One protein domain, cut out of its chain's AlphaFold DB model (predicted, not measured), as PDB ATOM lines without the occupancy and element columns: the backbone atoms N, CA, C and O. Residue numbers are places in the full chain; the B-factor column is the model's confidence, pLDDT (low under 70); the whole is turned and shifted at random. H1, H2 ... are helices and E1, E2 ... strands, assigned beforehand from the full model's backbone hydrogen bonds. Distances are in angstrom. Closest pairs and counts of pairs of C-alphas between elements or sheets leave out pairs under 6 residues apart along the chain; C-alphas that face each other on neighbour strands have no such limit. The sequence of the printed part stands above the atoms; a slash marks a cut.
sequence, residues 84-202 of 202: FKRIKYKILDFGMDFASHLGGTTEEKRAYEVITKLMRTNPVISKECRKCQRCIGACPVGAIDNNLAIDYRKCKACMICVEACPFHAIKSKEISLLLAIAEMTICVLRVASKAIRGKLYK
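What this domain is: This is residues 84 to 202 of the 202 residues of an uncharacterized protein of Thermoplasmata archaeon (UniProt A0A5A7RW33). The model has two lobes set along one rod: a loose up-and-down bundle of three helices, H1, H2 and H5, and a small head of loops holding the short strand pair E1 and E2 with the short helices H3 and H4. Two tight links join the lobes, residues 120 to 122 leading from H2 into the head and residues 173 to 176 leading from E2 back to H5, and residues 196 to 202, of which 196 to 200 belong to H5, stick out free. The printed part has 119 residues, with five named helices and two named strands in the order H1 H2 E1 H3 H4 E2 H5; the sheet, E1 - E2, is antiparallel, and the class is mostly helix. The whole is loose, with a radius of gyration of the C-alphas of 18.9 A, and spans 64 by 30 by 19 A.

How they stand to each other: H1, residues 84 to 100, is close to but not clearly touching H2, residues 106 to 119; their closest C-alphas, of Ala 99 and Glu 108, are 6.8 A apart, and they run opposite ways at a shallow tilt of 22 degrees. H5, residues 177 to 200, touches H2 with residues 180 to 190 alone, opposite ways at a shallow tilt of 12 degrees; the closest C-alphas, of Ala 111 and Cys 187, are 6.2 A apart. H1 and H5 are close but not clearly touching, running the same way at a shallow tilt of 28 degrees, with the C-alphas of Gly 95 and Met 184 closest at 7.1 A. These three helices form a bundle, up and down, each running against the one before it in the chain. E1, residues 123 to 125, and E2, residues 170 to 172, are antiparallel neighbours at 143 degrees; N 124 and O 171 are within hydrogen-bond range at 2.8 A, and N 171 and O 124 at 2.9 A. H3, residues 134 to 138, touches H4, residues 160 to 163, the closest C-alphas being those of Cys 135 and Cys 161, 4.7 A apart. The closest C-alphas of H4 and E2, of Val 162 and Ile 170, are 5.0 A apart. Among the pairs that are apart are H1 and H3, and H4 and H5. Every O i to N i+4 pair is within hydrogen-bond range in H1, H2, H3 and H5; H4 is too short for such a pair.

Where its parts are: H1 begins at C-alpha 84 (173.237, 138.621, 161.690) and is 24.8 A long from first to last C-alpha. H2 is 19.9 A long. E1 begins at C-alpha 123 (185.194, 157.298, 166.698). H5, the longest helix, measures 34.4 A and ends at C-alpha 200 (180.889, 121.835, 196.816).

The domain as a whole: The two C-alphas farthest apart, of Cys 132 and Lys 202, are 64.8 A apart. The printed part has no cut and ends at residue 202, the chain's last. The link from H3 to H4, residues 139 to 159, is long. Mean pLDDT of the printed part is 75.3; 62 residues are under 70, namely 84 to 119, 174 to 181, 183 to 184 and 187 to 202.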
ATOM      1  N   PHE A  84     172.164 139.275 160.934       52.53
ATOM      2  CA  PHE A  84     173.237 138.621 161.690       52.53
ATOM      3  C   PHE A  84     173.758 139.475 162.862       52.53
ATOM      4  O   PHE A  84     174.040 138.957 163.943       52.53
ATOM      5  N   LYS A  85     173.824 140.806 162.694       53.09
ATOM      6  CA  LYS A  85     174.201 141.734 163.772       53.09
ATOM      7  C   LYS A  85     173.101 141.830 164.843       53.09
ATOM      8  O   LYS A  85     173.441 141.958 166.013       53.09
ATOM      9  N   ARG A  86     171.808 141.687 164.501       58.06
ATOM     10  CA  ARG A  86     170.708 141.632 165.501       58.06
ATOM     11  C   ARG A  86     170.808 140.415 166.424       58.06
ATOM     12  O   ARG A  86     170.641 140.565 167.629       58.06
ATOM     13  N   ILE A  87     171.113 139.232 165.881       57.22
ATOM     14  CA  ILE A  87     171.318 138.005 166.678       57.22
ATOM     15  C   ILE A  87     172.475 138.198 167.667       57.22
ATOM     16  O   ILE A  87     172.346 137.871 168.844       57.22
ATOM     17  N   LYS A  88     173.576 138.807 167.209       56.28
ATOM     18  CA  LYS A  88     174.744 139.136 168.039       56.28
ATOM     19  C   LYS A  88     174.388 140.004 169.254       56.28
ATOM     20  O   LYS A  88     174.838 139.693 170.352       56.28
ATOM     21  N   TYR A  89     173.603 141.069 169.072       59.69
ATOM     22  CA  TYR A  89     173.203 141.935 170.191       59.69
ATOM     23  C   TYR A  89     172.194 141.260 171.122       59.69
ATOM     24  O   TYR A  89     172.331 141.393 172.328       59.69
ATOM     25  N   LYS A  90     171.278 140.429 170.599       62.53
ATOM     26  CA  LYS A  90     170.380 139.618 171.442       62.53
ATOM     27  C   LYS A  90     171.127 138.622 172.334       62.53
ATOM     28  O   LYS A  90     170.727 138.417 173.473       62.53
ATOM     29  N   ILE A  91     172.199 138.002 171.833       61.06
ATOM     30  CA  ILE A  91     173.045 137.101 172.638       61.06
ATOM     31  C   ILE A  91     173.741 137.880 173.759       61.06
ATOM     32  O   ILE A  91     173.813 137.397 174.887       61.06
ATOM     33  N   LEU A  92     174.232 139.083 173.455       59.56
ATOM     34  CA  LEU A  92     174.858 139.944 174.451       59.56
ATOM     35  C   LEU A  92     173.855 140.410 175.515       59.56
ATOM     36  O   LEU A  92     174.164 140.315 176.701       59.56
ATOM     37  N   ASP A  93     172.656 140.835 175.107       61.84
ATOM     38  CA  ASP A  93     171.578 141.226 176.022       61.84
ATOM     39  C   ASP A  93     171.176 140.062 176.930       61.84
ATOM     40  O   ASP A  93     171.065 140.243 178.137       61.84
ATOM     41  N   PHE A  94     171.039 138.848 176.383       63.91
ATOM     42  CA  PHE A  94     170.746 137.650 177.175       63.91
ATOM     43  C   PHE A  94     171.858 137.337 178.186       63.91
ATOM     44  O   PHE A  94     171.580 137.031 179.344       63.91
ATOM     45  N   GLY A  95     173.125 137.441 177.774       64.06
ATOM     46  CA  GLY A  95     174.266 137.255 178.672       64.06
ATOM     47  C   GLY A  95     174.299 138.282 179.809       64.06
ATOM     48  O   GLY A  95     174.620 137.930 180.944       64.06
ATOM     49  N   MET A  96     173.936 139.536 179.523       57.00
ATOM     50  CA  MET A  96     173.844 140.606 180.520       57.00
ATOM     51  C   MET A  96     172.649 140.441 181.460       57.00
ATOM     52  O   MET A  96     172.803 140.617 182.667       57.00
ATOM     53  N   ASP A  97     171.485 140.074 180.928       63.06
ATOM     54  CA  ASP A  97     170.284 139.803 181.715       63.06
ATOM     55  C   ASP A  97     170.534 138.640 182.683       63.06
ATOM     56  O   ASP A  97     170.346 138.783 183.893       63.06
ATOM     57  N   PHE A  98     171.118 137.542 182.195       60.22
ATOM     58  CA  PHE A  98     171.527 136.414 183.029       60.22
ATOM     59  C   PHE A  98     172.543 136.821 184.110       60.22
ATOM     60  O   PHE A  98     172.393 136.435 185.268       60.22
ATOM     61  N   ALA A  99     173.546 137.638 183.767       54.78
ATOM     62  CA  ALA A  99     174.524 138.138 184.734       54.78
ATOM     63  C   ALA A  99     173.887 139.027 185.817       54.78
ATOM     64  O   ALA A  99     174.271 138.930 186.981       54.78
ATOM     65  N   SER A 100     172.889 139.845 185.466       54.94
ATOM     66  CA  SER A 100     172.192 140.723 186.418       54.94
ATOM     67  C   SER A 100     171.338 139.965 187.446       54.94
ATOM     68  O   SER A 100     171.180 140.435 188.572       54.94
ATOM     69  N   HIS A 101     170.868 138.760 187.109       57.66
ATOM     70  CA  HIS A 101     170.098 137.892 188.008       57.66
ATOM     71  C   HIS A 101     170.967 137.066 188.979       57.66
ATOM     72  O   HIS A 101     170.430 136.405 189.867       57.66
ATOM     73  N   LEU A 102     172.298 137.085 188.836       53.75
ATOM     74  CA  LEU A 102     173.213 136.219 189.595       53.75
ATOM     75  C   LEU A 102     173.853 136.861 190.834       53.75
ATOM     76  O   LEU A 102     174.559 136.174 191.572       53.75
ATOM     77  N   GLY A 103     173.527 138.120 191.125       48.34
ATOM     78  CA  GLY A 103     173.792 138.732 192.423       48.34
ATOM     79  C   GLY A 103     175.238 139.178 192.656       48.34
ATOM     80  O   GLY A 103     175.993 138.542 193.387       48.34
ATOM     81  N   GLY A 104     175.562 140.371 192.165       52.28
ATOM     82  CA  GLY A 104     176.468 141.346 192.772       52.28
ATOM     83  C   GLY A 104     177.891 140.891 193.096       52.28
ATOM     84  O   GLY A 104     178.442 141.339 194.104       52.28
ATOM     85  N   THR A 105     178.526 140.036 192.294       56.12
ATOM     86  CA  THR A 105     179.935 139.659 192.519       56.12
ATOM     87  C   THR A 105     180.935 140.643 191.881       56.12
ATOM     88  O   THR A 105     180.643 141.340 190.913       56.12
ATOM     89  N   THR A 106     182.184 140.684 192.370       55.44
ATOM     90  CA  THR A 106     183.283 141.507 191.802       55.44
ATOM     91  C   THR A 106     183.573 141.210 190.322       55.44
ATOM     92  O   THR A 106     184.075 142.066 189.598       55.44
ATOM     93  N   GLU A 107     183.242 140.002 189.862       57.25
ATOM     94  CA  GLU A 107     183.416 139.579 188.468       57.25
ATOM     95  C   GLU A 107     182.331 140.157 187.548       57.25
ATOM     96  O   GLU A 107     182.636 140.477 186.403       57.25
ATOM     97  N   GLU A 108     181.109 140.386 188.043       56.19
ATOM     98  CA  GLU A 108     180.055 141.074 187.280       56.19
ATOM     99  C   GLU A 108     180.432 142.520 186.988       56.19
ATOM    100  O   GLU A 108     180.235 142.984 185.871       56.19
ATOM    101  N   LYS A 109     181.051 143.223 187.947       61.00
ATOM    102  CA  LYS A 109     181.581 144.576 187.710       61.00
ATOM    103  C   LYS A 109     182.628 144.575 186.600       61.00
ATOM    104  O   LYS A 109     182.591 145.435 185.729       61.00
ATOM    105  N   ARG A 110     183.521 143.581 186.591       62.09
ATOM    106  CA  ARG A 110     184.556 143.440 185.558       62.09
ATOM    107  C   ARG A 110     183.955 143.096 184.195       62.09
ATOM    108  O   ARG A 110     184.343 143.697 183.200       62.09
ATOM    109  N   ALA A 111     182.998 142.174 184.144       61.53
ATOM    110  CA  ALA A 111     182.282 141.840 182.918       61.53
ATOM    111  C   ALA A 111     181.498 143.047 182.392       61.53
ATOM    112  O   ALA A 111     181.588 143.363 181.212       61.53
ATOM    113  N   TYR A 112     180.808 143.777 183.268       61.53
ATOM    114  CA  TYR A 112     180.091 144.999 182.927       61.53
ATOM    115  C   TYR A 112     181.036 146.089 182.409       61.53
ATOM    116  O   TYR A 112     180.765 146.680 181.368       61.53
ATOM    117  N   GLU A 113     182.176 146.332 183.056       66.19
ATOM    118  CA  GLU A 113     183.197 147.273 182.571       66.19
ATOM    119  C   GLU A 113     183.739 146.879 181.194       66.19
ATOM    120  O   GLU A 113     183.898 147.731 180.317       66.19
ATOM    121  N   VAL A 114     184.007 145.593 180.974       66.25
ATOM    122  CA  VAL A 114     184.512 145.121 179.685       66.25
ATOM    123  C   VAL A 114     183.439 145.208 178.603       66.25
ATOM    124  O   VAL A 114     183.712 145.736 177.524       66.25
ATOM    125  N   ILE A 115     182.217 144.759 178.889       64.44
ATOM    126  CA  ILE A 115     181.089 144.810 177.958       64.44
ATOM    127  C   ILE A 115     180.757 146.260 177.622       64.44
ATOM    128  O   ILE A 115     180.688 146.597 176.446       64.44
ATOM    129  N   THR A 116     180.631 147.149 178.607       63.84
ATOM    130  CA  THR A 116     180.366 148.576 178.358       63.84
ATOM    131  C   THR A 116     181.490 149.232 177.563       63.84
ATOM    132  O   THR A 116     181.212 149.995 176.639       63.84
ATOM    133  N   LYS A 117     182.761 148.901 177.830       68.19
ATOM    134  CA  LYS A 117     183.908 149.391 177.046       68.19
ATOM    135  C   LYS A 117     183.913 148.861 175.612       68.19
ATOM    136  O   LYS A 117     184.318 149.587 174.705       68.19
ATOM    137  N   LEU A 118     183.481 147.621 175.408       67.06
ATOM    138  CA  LEU A 118     183.408 146.980 174.102       67.06
ATOM    139  C   LEU A 118     182.213 147.468 173.276       67.06
ATOM    140  O   LEU A 118     182.337 147.647 172.067       67.06
ATOM    141  N   MET A 119     181.085 147.702 173.940       64.94
ATOM    142  CA  MET A 119     179.851 148.241 173.367       64.94
ATOM    143  C   MET A 119     179.937 149.733 173.092       64.94
ATOM    144  O   MET A 119     179.145 150.273 172.321       64.94
ATOM    145  N   ARG A 120     180.920 150.408 173.690       71.75
ATOM    146  CA  ARG A 120     181.183 151.810 173.429       71.75
ATOM    147  C   ARG A 120     181.582 152.003 171.972       71.75
ATOM    148  O   ARG A 120     182.706 151.698 171.564       71.75
ATOM    149  N   THR A 121     180.670 152.574 171.201       76.56
ATOM    150  CA  THR A 121     180.959 153.063 169.859       76.56
ATOM    151  C   THR A 121     182.036 154.135 169.992       76.56
ATOM    152  O   THR A 121     181.828 155.157 170.635       76.56
ATOM    153  N   ASN A 122     183.228 153.888 169.458       86.38
ATOM    154  CA  ASN A 122     184.346 154.830 169.532       86.38
ATOM    155  C   ASN A 122     184.599 155.417 168.141       86.38
ATOM    156  O   ASN A 122     184.613 154.645 167.185       86.38
ATOM    157  N   PRO A 123     184.809 156.733 167.986       91.75
ATOM    158  CA  PRO A 123     185.194 157.298 166.698       91.75
ATOM    159  C   PRO A 123     186.617 156.862 166.328       91.75
ATOM    160  O   PRO A 123     187.493 156.816 167.186       91.75
ATOM    161  N   VAL A 124     186.857 156.567 165.055       92.88
ATOM    162  CA  VAL A 124     188.167 156.225 164.490       92.88
ATOM    163  C   VAL A 124     188.405 157.117 163.285       92.88
ATOM    164  O   VAL A 124     187.565 157.180 162.388       92.88
ATOM    165  N   ILE A 125     189.546 157.802 163.268       94.81
ATOM    166  CA  ILE A 125     189.971 158.623 162.135       94.81
ATOM    167  C   ILE A 125     190.693 157.722 161.138       94.81
ATOM    168  O   ILE A 125     191.650 157.033 161.493       94.81
ATOM    169  N   SER A 126     190.212 157.702 159.904       93.69
ATOM    170  CA  SER A 126     190.760 156.895 158.827       93.69
ATOM    171  C   SER A 126     191.800 157.665 158.008       93.69
ATOM    172  O   SER A 126     192.011 158.871 158.173       93.69
ATOM    173  N   LYS A 127     192.468 156.955 157.094       94.38
ATOM    174  CA  LYS A 127     193.507 157.515 156.216       94.38
ATOM    175  C   LYS A 127     192.976 158.560 155.227       94.38
ATOM    176  O   LYS A 127     193.748 159.357 154.711       94.38
ATOM    177  N   GLU A 128     191.668 158.584 154.984       93.38
ATOM    178  CA  GLU A 128     190.993 159.558 154.121       93.38
ATOM    179  C   GLU A 128     190.951 160.974 154.739       93.38
ATOM    180  O   GLU A 128     190.542 161.935 154.082       93.38
ATOM    181  N   CYS A 129     191.392 161.132 155.994       95.69
ATOM    182  CA  CYS A 129     191.409 162.409 156.694       95.69
ATOM    183  C   CYS A 129     192.309 163.443 156.001       95.69
ATOM    184  O   CYS A 129     193.522 163.279 155.881       95.69
ATOM    185  N   ARG A 130     191.716 164.582 155.627       95.81
ATOM    186  CA  ARG A 130     192.408 165.720 154.995       95.81
ATOM    187  C   ARG A 130     193.018 166.718 155.983       95.81
ATOM    188  O   ARG A 130     193.383 167.817 155.591       95.81
ATOM    189  N   LYS A 131     193.090 166.359 157.268       94.94
ATOM    190  CA  LYS A 131     193.688 167.169 158.344       94.94
ATOM    191  C   LYS A 131     193.141 168.603 158.467       94.94
ATOM    192  O   LYS A 131     193.848 169.501 158.895       94.94
ATOM    193  N   CYS A 132     191.856 168.812 158.168       95.12
ATOM    194  CA  CYS A 132     191.200 170.122 158.316       95.12
ATOM    195  C   CYS A 132     190.954 170.556 159.774       95.12
ATOM    196  O   CYS A 132     190.477 171.661 160.000       95.12
ATOM    197  N   GLN A 133     191.196 169.669 160.750       95.44
ATOM    198  CA  GLN A 133     191.091 169.929 162.196       95.44
ATOM    199  C   GLN A 133     189.710 170.363 162.728       95.44
ATOM    200  O   GLN A 133     189.568 170.603 163.924       95.44
ATOM    201  N   ARG A 134     188.649 170.350 161.909       95.31
ATOM    202  CA  ARG A 134     187.278 170.674 162.355       95.31
ATOM    203  C   ARG A 134     186.805 169.819 163.540       95.31
ATOM    204  O   ARG A 134     186.109 170.316 164.418       95.31
ATOM    205  N   CYS A 135     187.213 168.551 163.597       96.06
ATOM    206  CA  CYS A 135     186.874 167.649 164.698       96.06
ATOM    207  C   CYS A 135     187.437 168.095 166.059       96.06
ATOM    208  O   CYS A 135     186.814 167.795 167.075       96.06
ATOM    209  N   ILE A 136     188.560 168.826 166.086       97.06
ATOM    210  CA  ILE A 136     189.166 169.350 167.319       97.06
ATOM    211  C   ILE A 136     188.228 170.388 167.939       97.06
ATOM    212  O   ILE A 136     187.809 170.224 169.081       97.06
ATOM    213  N   GLY A 137     187.828 171.400 167.160       94.81
ATOM    214  CA  GLY A 137     186.909 172.447 167.620       94.81
ATOM    215  C   GLY A 137     185.496 171.938 167.915       94.81
ATOM    216  O   GLY A 137     184.820 172.462 168.791       94.81
ATOM    217  N   ALA A 138     185.058 170.880 167.226       95.38
ATOM    218  CA  ALA A 138     183.756 170.266 167.467       95.38
ATOM    219  C   ALA A 138     183.710 169.403 168.742       95.38
ATOM    220  O   ALA A 138     182.626 169.047 169.199       95.38
ATOM    221  N   CYS A 139     184.856 169.008 169.310       96.62
ATOM    222  CA  CYS A 139     184.888 168.114 170.463       96.62
ATOM    223  C   CYS A 139     184.611 168.882 171.771       96.62
ATOM    224  O   CYS A 139     185.502 169.579 172.257       96.62
ATOM    225  N   PRO A 140     183.452 168.687 172.433       96.31
ATOM    226  CA  PRO A 140     183.086 169.478 173.615       96.31
ATOM    227  C   PRO A 140     183.953 169.172 174.845       96.31
ATOM    228  O   PRO A 140     183.977 169.936 175.802       96.31
ATOM    229  N   VAL A 141     184.650 168.032 174.835       97.25
ATOM    230  CA  VAL A 141     185.491 167.559 175.945       97.25
ATOM    231  C   VAL A 141     186.986 167.621 175.628       97.25
ATOM    232  O   VAL A 141     187.788 167.086 176.393       97.25
ATOM    233  N   GLY A 142     187.371 168.207 174.486       96.62
ATOM    234  CA  GLY A 142     188.778 168.339 174.091       96.62
ATOM    235  C   GLY A 142     189.525 167.001 174.030       96.62
ATOM    236  O   GLY A 142     190.664 166.895 174.478       96.62
ATOM    237  N   ALA A 143     188.863 165.947 173.543       97.44
ATOM    238  CA  ALA A 143     189.435 164.601 173.472       97.44
ATOM    239  C   ALA A 143     190.289 164.356 172.217       97.44
ATOM    240  O   ALA A 143     190.821 163.261 172.079       97.44
ATOM    241  N   ILE A 144     190.395 165.322 171.301       97.50
ATOM    242  CA  ILE A 144     191.167 165.200 170.057       97.50
ATOM    243  C   ILE A 144     192.286 166.235 170.088       97.50
ATOM    244  O   ILE A 144     192.006 167.419 170.280       97.50
ATOM    245  N   ASP A 145     193.530 165.795 169.923       95.38
ATOM    246  CA  ASP A 145     194.695 166.682 169.917       95.38
ATOM    247  C   ASP A 145     195.057 167.198 168.510       95.38
ATOM    248  O   ASP A 145     194.463 166.818 167.497       95.38
ATOM    249  N   ASN A 146     196.069 168.071 168.441       94.50
ATOM    250  CA  ASN A 146     196.551 168.669 167.190       94.50
ATOM    251  C   ASN A 146     197.155 167.649 166.207       94.50
ATOM    252  O   ASN A 146     197.212 167.923 165.006       94.50
ATOM    253  N   ASN A 147     197.557 166.472 166.696       94.44
ATOM    254  CA  ASN A 147     198.033 165.354 165.884       94.44
ATOM    255  C   ASN A 147     196.884 164.464 165.390       94.44
ATOM    256  O   ASN A 147     197.137 163.441 164.751       94.44
ATOM    257  N   LEU A 148     195.629 164.854 165.649       94.62
ATOM    258  CA  LEU A 148     194.423 164.087 165.346       94.62
ATOM    259  C   LEU A 148     194.395 162.732 166.071       94.62
ATOM    260  O   LEU A 148     193.761 161.784 165.603       94.62
ATOM    261  N   ALA A 149     195.049 162.630 167.228       95.75
ATOM    262  CA  ALA A 149     194.919 161.480 168.107       95.75
ATOM    263  C   ALA A 149     193.732 161.679 169.059       95.75
ATOM    264  O   ALA A 149     193.528 162.756 169.621       95.75
ATOM    265  N   ILE A 150     192.930 160.623 169.231       96.06
ATOM    266  CA  ILE A 150     191.757 160.629 170.112       96.06
ATOM    267  C   ILE A 150     192.131 160.008 171.461       96.06
ATOM    268  O   ILE A 150     192.461 158.823 171.539       96.06
ATOM    269  N   ASP A 151     192.006 160.776 172.544       95.50
ATOM    270  CA  ASP A 151     192.073 160.259 173.909       95.50
ATOM    271  C   ASP A 151     190.729 159.625 174.296       95.50
ATOM    272  O   ASP A 151     189.788 160.287 174.747       95.50
ATOM    273  N   TYR A 152     190.640 158.302 174.150       90.81
ATOM    274  CA  TYR A 152     189.438 157.536 174.494       90.81
ATOM    275  C   TYR A 152     189.084 157.551 175.987       90.81
ATOM    276  O   TYR A 152     187.960 157.189 176.341       90.81
ATOM    277  N   ARG A 153     189.995 157.975 176.876       90.00
ATOM    278  CA  ARG A 153     189.682 158.148 178.306       90.00
ATOM    279  C   ARG A 153     188.862 159.415 178.539       90.00
ATOM    280  O   ARG A 153     187.960 159.409 179.373       90.00
ATOM    281  N   LYS A 154     189.134 160.475 177.772       93.75
ATOM    282  CA  LYS A 154     188.375 161.737 177.803       93.75
ATOM    283  C   LYS A 154     187.118 161.683 176.944       93.75
ATOM    284  O   LYS A 154     186.083 162.221 177.337       93.75
ATOM    285  N   CYS A 155     187.202 161.030 175.784       92.88
ATOM    286  CA  CYS A 155     186.102 160.916 174.835       92.88
ATOM    287  C   CYS A 155     184.838 160.396 175.527       92.88
ATOM    288  O   CYS A 155     184.885 159.408 176.260       92.88
ATOM    289  N   LYS A 156     183.697 161.048 175.284       91.00
ATOM    290  CA  LYS A 156     182.382 160.631 175.796       91.00
ATOM    291  C   LYS A 156     181.569 159.804 174.797       91.00
ATOM    292  O   LYS A 156     180.480 159.384 175.145       91.00
ATOM    293  N   ALA A 157     182.133 159.490 173.624       88.75
ATOM    294  CA  ALA A 157     181.474 158.741 172.547       88.75
ATOM    295  C   ALA A 157     180.200 159.423 171.995       88.75
ATOM    296  O   ALA A 157     179.270 158.758 171.566       88.75
ATOM    297  N   CYS A 158     180.181 160.760 171.967       90.25
ATOM    298  CA  CYS A 158     179.038 161.557 171.502       90.25
ATOM    299  C   CYS A 158     178.891 161.661 169.972       90.25
ATOM    300  O   CYS A 158     177.912 162.217 169.506       90.25
ATOM    301  N   MET A 159     179.866 161.182 169.191       90.75
ATOM    302  CA  MET A 159     179.870 161.183 167.714       90.75
ATOM    303  C   MET A 159     179.840 162.542 166.993       90.75
ATOM    304  O   MET A 159     179.971 162.561 165.776       90.75
ATOM    305  N   ILE A 160     179.862 163.672 167.703       91.94
ATOM    306  CA  ILE A 160     179.920 165.019 167.093       91.94
ATOM    307  C   ILE A 160     181.104 165.170 166.118       91.94
ATOM    308  O   ILE A 160     180.985 165.777 165.060       91.94
ATOM    309  N   CYS A 161     182.265 164.585 166.432       93.56
ATOM    310  CA  CYS A 161     183.420 164.615 165.525       93.56
ATOM    311  C   CYS A 161     183.181 163.864 164.202       93.56
ATOM    312  O   CYS A 161     183.744 164.256 163.183       93.56
ATOM    313  N   VAL A 162     182.347 162.819 164.217       91.81
ATOM    314  CA  VAL A 162     181.936 162.065 163.026       91.81
ATOM    315  C   VAL A 162     181.091 162.971 162.133       91.81
ATOM    316  O   VAL A 162     181.392 163.097 160.950       91.81
ATOM    317  N   GLU A 163     180.112 163.671 162.715       88.56
ATOM    318  CA  GLU A 163     179.222 164.612 162.008       88.56
ATOM    319  C   GLU A 163     179.982 165.812 161.459       88.56
ATOM    320  O   GLU A 163     179.787 166.237 160.323       88.56
ATOM    321  N   ALA A 164     180.908 166.338 162.253       92.06
ATOM    322  CA  ALA A 164     181.691 167.501 161.886       92.06
ATOM    323  C   ALA A 164     182.678 167.226 160.739       92.06
ATOM    324  O   ALA A 164     183.256 168.175 160.211       92.06
ATOM    325  N   CYS A 165     182.936 165.970 160.361       92.88
ATOM    326  CA  CYS A 165     183.905 165.648 159.320       92.88
ATOM    327  C   CYS A 165     183.286 165.790 157.914       92.88
ATOM    328  O   CYS A 165     182.579 164.885 157.475       92.88
ATOM    329  N   PRO A 166     183.627 166.834 157.129       91.00
ATOM    330  CA  PRO A 166     183.046 167.029 155.795       91.00
ATOM    331  C   PRO A 166     183.562 166.019 154.756       91.00
ATOM    332  O   PRO A 166     183.100 165.995 153.624       91.00
ATOM    333  N   PHE A 167     184.559 165.212 155.128       93.19
ATOM    334  CA  PHE A 167     185.172 164.199 154.271       93.19
ATOM    335  C   PHE A 167     184.751 162.779 154.658       93.19
ATOM    336  O   PHE A 167     185.301 161.828 154.110       93.19
ATOM    337  N   HIS A 168     183.854 162.625 155.644       89.50
ATOM    338  CA  HIS A 168     183.421 161.324 156.171       89.50
ATOM    339  C   HIS A 168     184.592 160.389 156.552       89.50
ATOM    340  O   HIS A 168     184.507 159.164 156.467       89.50
ATOM    341  N   ALA A 169     185.710 160.989 156.976       93.88
ATOM    342  CA  ALA A 169     186.952 160.302 157.324       93.88
ATOM    343  C   ALA A 169     187.015 159.877 158.800       93.88
ATOM    344  O   ALA A 169     188.027 159.359 159.261       93.88
ATOM    345  N   ILE A 170     185.962 160.133 159.575       92.88
ATOM    346  CA  ILE A 170     185.826 159.640 160.943       92.88
ATOM    347  C   ILE A 170     184.640 158.683 160.939       92.88
ATOM    348  O   ILE A 170     183.581 159.034 160.426       92.88
ATOM    349  N   LYS A 171     184.826 157.470 161.461       87.25
ATOM    350  CA  LYS A 171     183.819 156.397 161.456       87.25
ATOM    351  C   LYS A 171     183.664 155.789 162.842       87.25
ATOM    352  O   LYS A 171     184.582 155.859 163.657       87.25
ATOM    353  N   SER A 172     182.530 155.152 163.114       83.81
ATOM    354  CA  SER A 172     182.382 154.318 164.305       83.81
ATOM    355  C   SER A 172     183.265 153.076 164.203       83.81
ATOM    356  O   SER A 172     183.228 152.359 163.204       83.81
ATOM    357  N   LYS A 173     184.027 152.787 165.257       77.88
ATOM    358  CA  LYS A 173     184.793 151.552 165.398       77.88
ATOM    359  C   LYS A 173     183.852 150.358 165.320       77.88
ATOM    360  O   LYS A 173     182.901 150.267 166.096       77.88
ATOM    361  N   GLU A 174     184.165 149.411 164.444       67.88
ATOM    362  CA  GLU A 174     183.469 148.133 164.446       67.88
ATOM    363  C   GLU A 174     183.788 147.342 165.718       67.88
ATOM    364  O   GLU A 174     184.943 147.189 166.130       67.88
ATOM    365  N   ILE A 175     182.741 146.818 166.347       67.44
ATOM    366  CA  ILE A 175     182.874 145.961 167.520       67.44
ATOM    367  C   ILE A 175     183.357 144.583 167.064       67.44
ATOM    368  O   ILE A 175     182.604 143.834 166.428       67.44
ATOM    369  N   SER A 176     184.579 144.207 167.451       67.50
ATOM    370  CA  SER A 176     185.099 142.854 167.228       67.50
ATOM    371  C   SER A 176     184.221 141.826 167.942       67.50
ATOM    372  O   SER A 176     184.125 141.796 169.168       67.50
ATOM    373  N   LEU A 177     183.557 140.985 167.146       60.69
ATOM    374  CA  LEU A 177     182.697 139.909 167.637       60.69
ATOM    375  C   LEU A 177     183.493 138.887 168.457       60.69
ATOM    376  O   LEU A 177     183.008 138.427 169.481       60.69
ATOM    377  N   LEU A 178     184.718 138.582 168.028       66.12
ATOM    378  CA  LEU A 178     185.580 137.608 168.689       66.12
ATOM    379  C   LEU A 178     185.919 138.044 170.122       66.12
ATOM    380  O   LEU A 178     185.816 137.247 171.046       66.12
ATOM    381  N   LEU A 179     186.252 139.327 170.303       66.25
ATOM    382  CA  LEU A 179     186.511 139.913 171.622       66.25
ATOM    383  C   LEU A 179     185.252 139.890 172.501       66.25
ATOM    384  O   LEU A 179     185.343 139.551 173.675       66.25
ATOM    385  N   ALA A 180     184.077 140.177 171.928       64.75
ATOM    386  CA  ALA A 180     182.804 140.127 172.658       64.75
ATOM    387  C   ALA A 180     182.474 138.726 173.162       64.75
ATOM    388  O   ALA A 180     182.104 138.552 174.319       64.75
ATOM    389  N   ILE A 181     182.627 137.735 172.285       68.88
ATOM    390  CA  ILE A 181     182.377 136.336 172.615       68.88
ATOM    391  C   ILE A 181     183.383 135.868 173.661       68.88
ATOM    392  O   ILE A 181     182.961 135.305 174.660       68.88
ATOM    393  N   ALA A 182     184.679 136.139 173.483       70.19
ATOM    394  CA  ALA A 182     185.710 135.717 174.428       70.19
ATOM    395  C   ALA A 182     185.451 136.255 175.844       70.19
ATOM    396  O   ALA A 182     185.482 135.491 176.806       70.19
ATOM    397  N   GLU A 183     185.128 137.542 175.972       68.88
ATOM    398  CA  GLU A 183     184.826 138.170 177.264       68.88
ATOM    399  C   GLU A 183     183.538 137.612 177.888       68.88
ATOM    400  O   GLU A 183     183.513 137.300 179.081       68.88
ATOM    401  N   MET A 184     182.494 137.378 177.083       66.62
ATOM    402  CA  MET A 184     181.280 136.697 177.550       66.62
ATOM    403  C   MET A 184     181.554 135.259 177.995       66.62
ATOM    404  O   MET A 184     181.089 134.853 179.057       66.62
ATOM    405  N   THR A 185     182.322 134.484 177.229       70.31
ATOM    406  CA  THR A 185     182.678 133.103 177.574       70.31
ATOM    407  C   THR A 185     183.481 133.064 178.869       70.31
ATOM    408  O   THR A 185     183.177 132.256 179.743       70.31
ATOM    409  N   ILE A 186     184.451 133.964 179.046       70.88
ATOM    410  CA  ILE A 186     185.207 134.095 180.298       70.88
ATOM    411  C   ILE A 186     184.262 134.415 181.459       70.88
ATOM    412  O   ILE A 186     184.364 133.780 182.511       70.88
ATOM    413  N   CYS A 187     183.329 135.353 181.275       62.88
ATOM    414  CA  CYS A 187     182.334 135.698 182.288       62.88
ATOM    415  C   CYS A 187     181.483 134.479 182.682       62.88
ATOM    416  O   CYS A 187     181.430 134.123 183.859       62.88
ATOM    417  N   VAL A 188     180.894 133.780 181.704       66.44
ATOM    418  CA  VAL A 188     180.063 132.585 181.930       66.44
ATOM    419  C   VAL A 188     180.858 131.469 182.616       66.44
ATOM    420  O   VAL A 188     180.375 130.886 183.585       66.44
ATOM    421  N   LEU A 189     182.093 131.195 182.181       68.75
ATOM    422  CA  LEU A 189     182.950 130.168 182.787       68.75
ATOM    423  C   LEU A 189     183.316 130.499 184.239       68.75
ATOM    424  O   LEU A 189     183.296 129.615 185.100       68.75
ATOM    425  N   ARG A 190     183.631 131.764 184.541       65.56
ATOM    426  CA  ARG A 190     183.948 132.204 185.911       65.56
ATOM    427  C   ARG A 190     182.737 132.102 186.832       65.56
ATOM    428  O   ARG A 190     182.876 131.641 187.966       65.56
ATOM    429  N   VAL A 191     181.563 132.484 186.336       61.31
ATOM    430  CA  VAL A 191     180.284 132.337 187.041       61.31
ATOM    431  C   VAL A 191     179.983 130.861 187.311       61.31
ATOM    432  O   VAL A 191     179.759 130.486 188.463       61.31
ATOM    433  N   ALA A 192     180.051 130.004 186.288       65.12
ATOM    434  CA  ALA A 192     179.799 128.570 186.418       65.12
ATOM    435  C   ALA A 192     180.765 127.907 187.415       65.12
ATOM    436  O   ALA A 192     180.339 127.148 188.285       65.12
ATOM    437  N   SER A 193     182.056 128.257 187.361       68.00
ATOM    438  CA  SER A 193     183.064 127.765 188.306       68.00
ATOM    439  C   SER A 193     182.737 128.135 189.759       68.00
ATOM    440  O   SER A 193     182.850 127.288 190.648       68.00
ATOM    441  N   LYS A 194     182.280 129.367 190.019       63.66
ATOM    442  CA  LYS A 194     181.854 129.793 191.363       63.66
ATOM    443  C   LYS A 194     180.582 129.090 191.826       63.66
ATOM    444  O   LYS A 194     180.538 128.677 192.978       63.66
ATOM    445  N   ALA A 195     179.585 128.916 190.959       61.31
ATOM    446  CA  ALA A 195     178.357 128.195 191.300       61.31
ATOM    447  C   ALA A 195     178.636 126.727 191.669       61.31
ATOM    448  O   ALA A 195     178.058 126.206 192.623       61.31
ATOM    449  N   ILE A 196     179.569 126.079 190.960       64.00
ATOM    450  CA  ILE A 196     180.031 124.718 191.267       64.00
ATOM    451  C   ILE A 196     180.780 124.693 192.607       64.00
ATOM    452  O   ILE A 196     180.463 123.877 193.467       64.00
ATOM    453  N   ARG A 197     181.723 125.619 192.835       63.66
ATOM    454  CA  ARG A 197     182.459 125.702 194.111       63.66
ATOM    455  C   ARG A 197     181.531 125.999 195.293       63.66
ATOM    456  O   ARG A 197     181.619 125.327 196.307       63.66
ATOM    457  N   GLY A 198     180.590 126.931 195.161       57.66
ATOM    458  CA  GLY A 198     179.617 127.256 196.211       57.66
ATOM    459  C   GLY A 198     178.641 126.120 196.552       57.66
ATOM    460  O   GLY A 198     178.078 126.127 197.642       57.66
ATOM    461  N   LYS A 199     178.456 125.143 195.651       53.44
ATOM    462  CA  LYS A 199     177.726 123.889 195.912       53.44
ATOM    463  C   LYS A 199     178.605 122.775 196.498       53.44
ATOM    464  O   LYS A 199     178.063 121.890 197.139       53.44
ATOM    465  N   LEU A 200     179.922 122.807 196.277       44.91
ATOM    466  CA  LEU A 200     180.889 121.835 196.816       44.91
ATOM    467  C   LEU A 200     181.341 122.149 198.252       44.91
ATOM    468  O   LEU A 200     181.836 121.260 198.934       44.91
ATOM    469  N   TYR A 201     181.201 123.402 198.695       43.56
ATOM    470  CA  TYR A 201     181.586 123.867 200.036       43.56
ATOM    471  C   TYR A 201     180.376 124.190 200.939       43.56
ATOM    472  O   TYR A 201     180.511 124.969 201.882       43.56
ATOM    473  N   LYS A 202     179.200 123.627 200.635       42.69
ATOM    474  CA  LYS A 202     178.012 123.628 201.500       42.69
ATOM    475  C   LYS A 202     177.711 122.220 201.980       42.69
ATOM    476  O   LYS A 202     177.859 121.298 201.151       42.69
TER     477      LYS A 202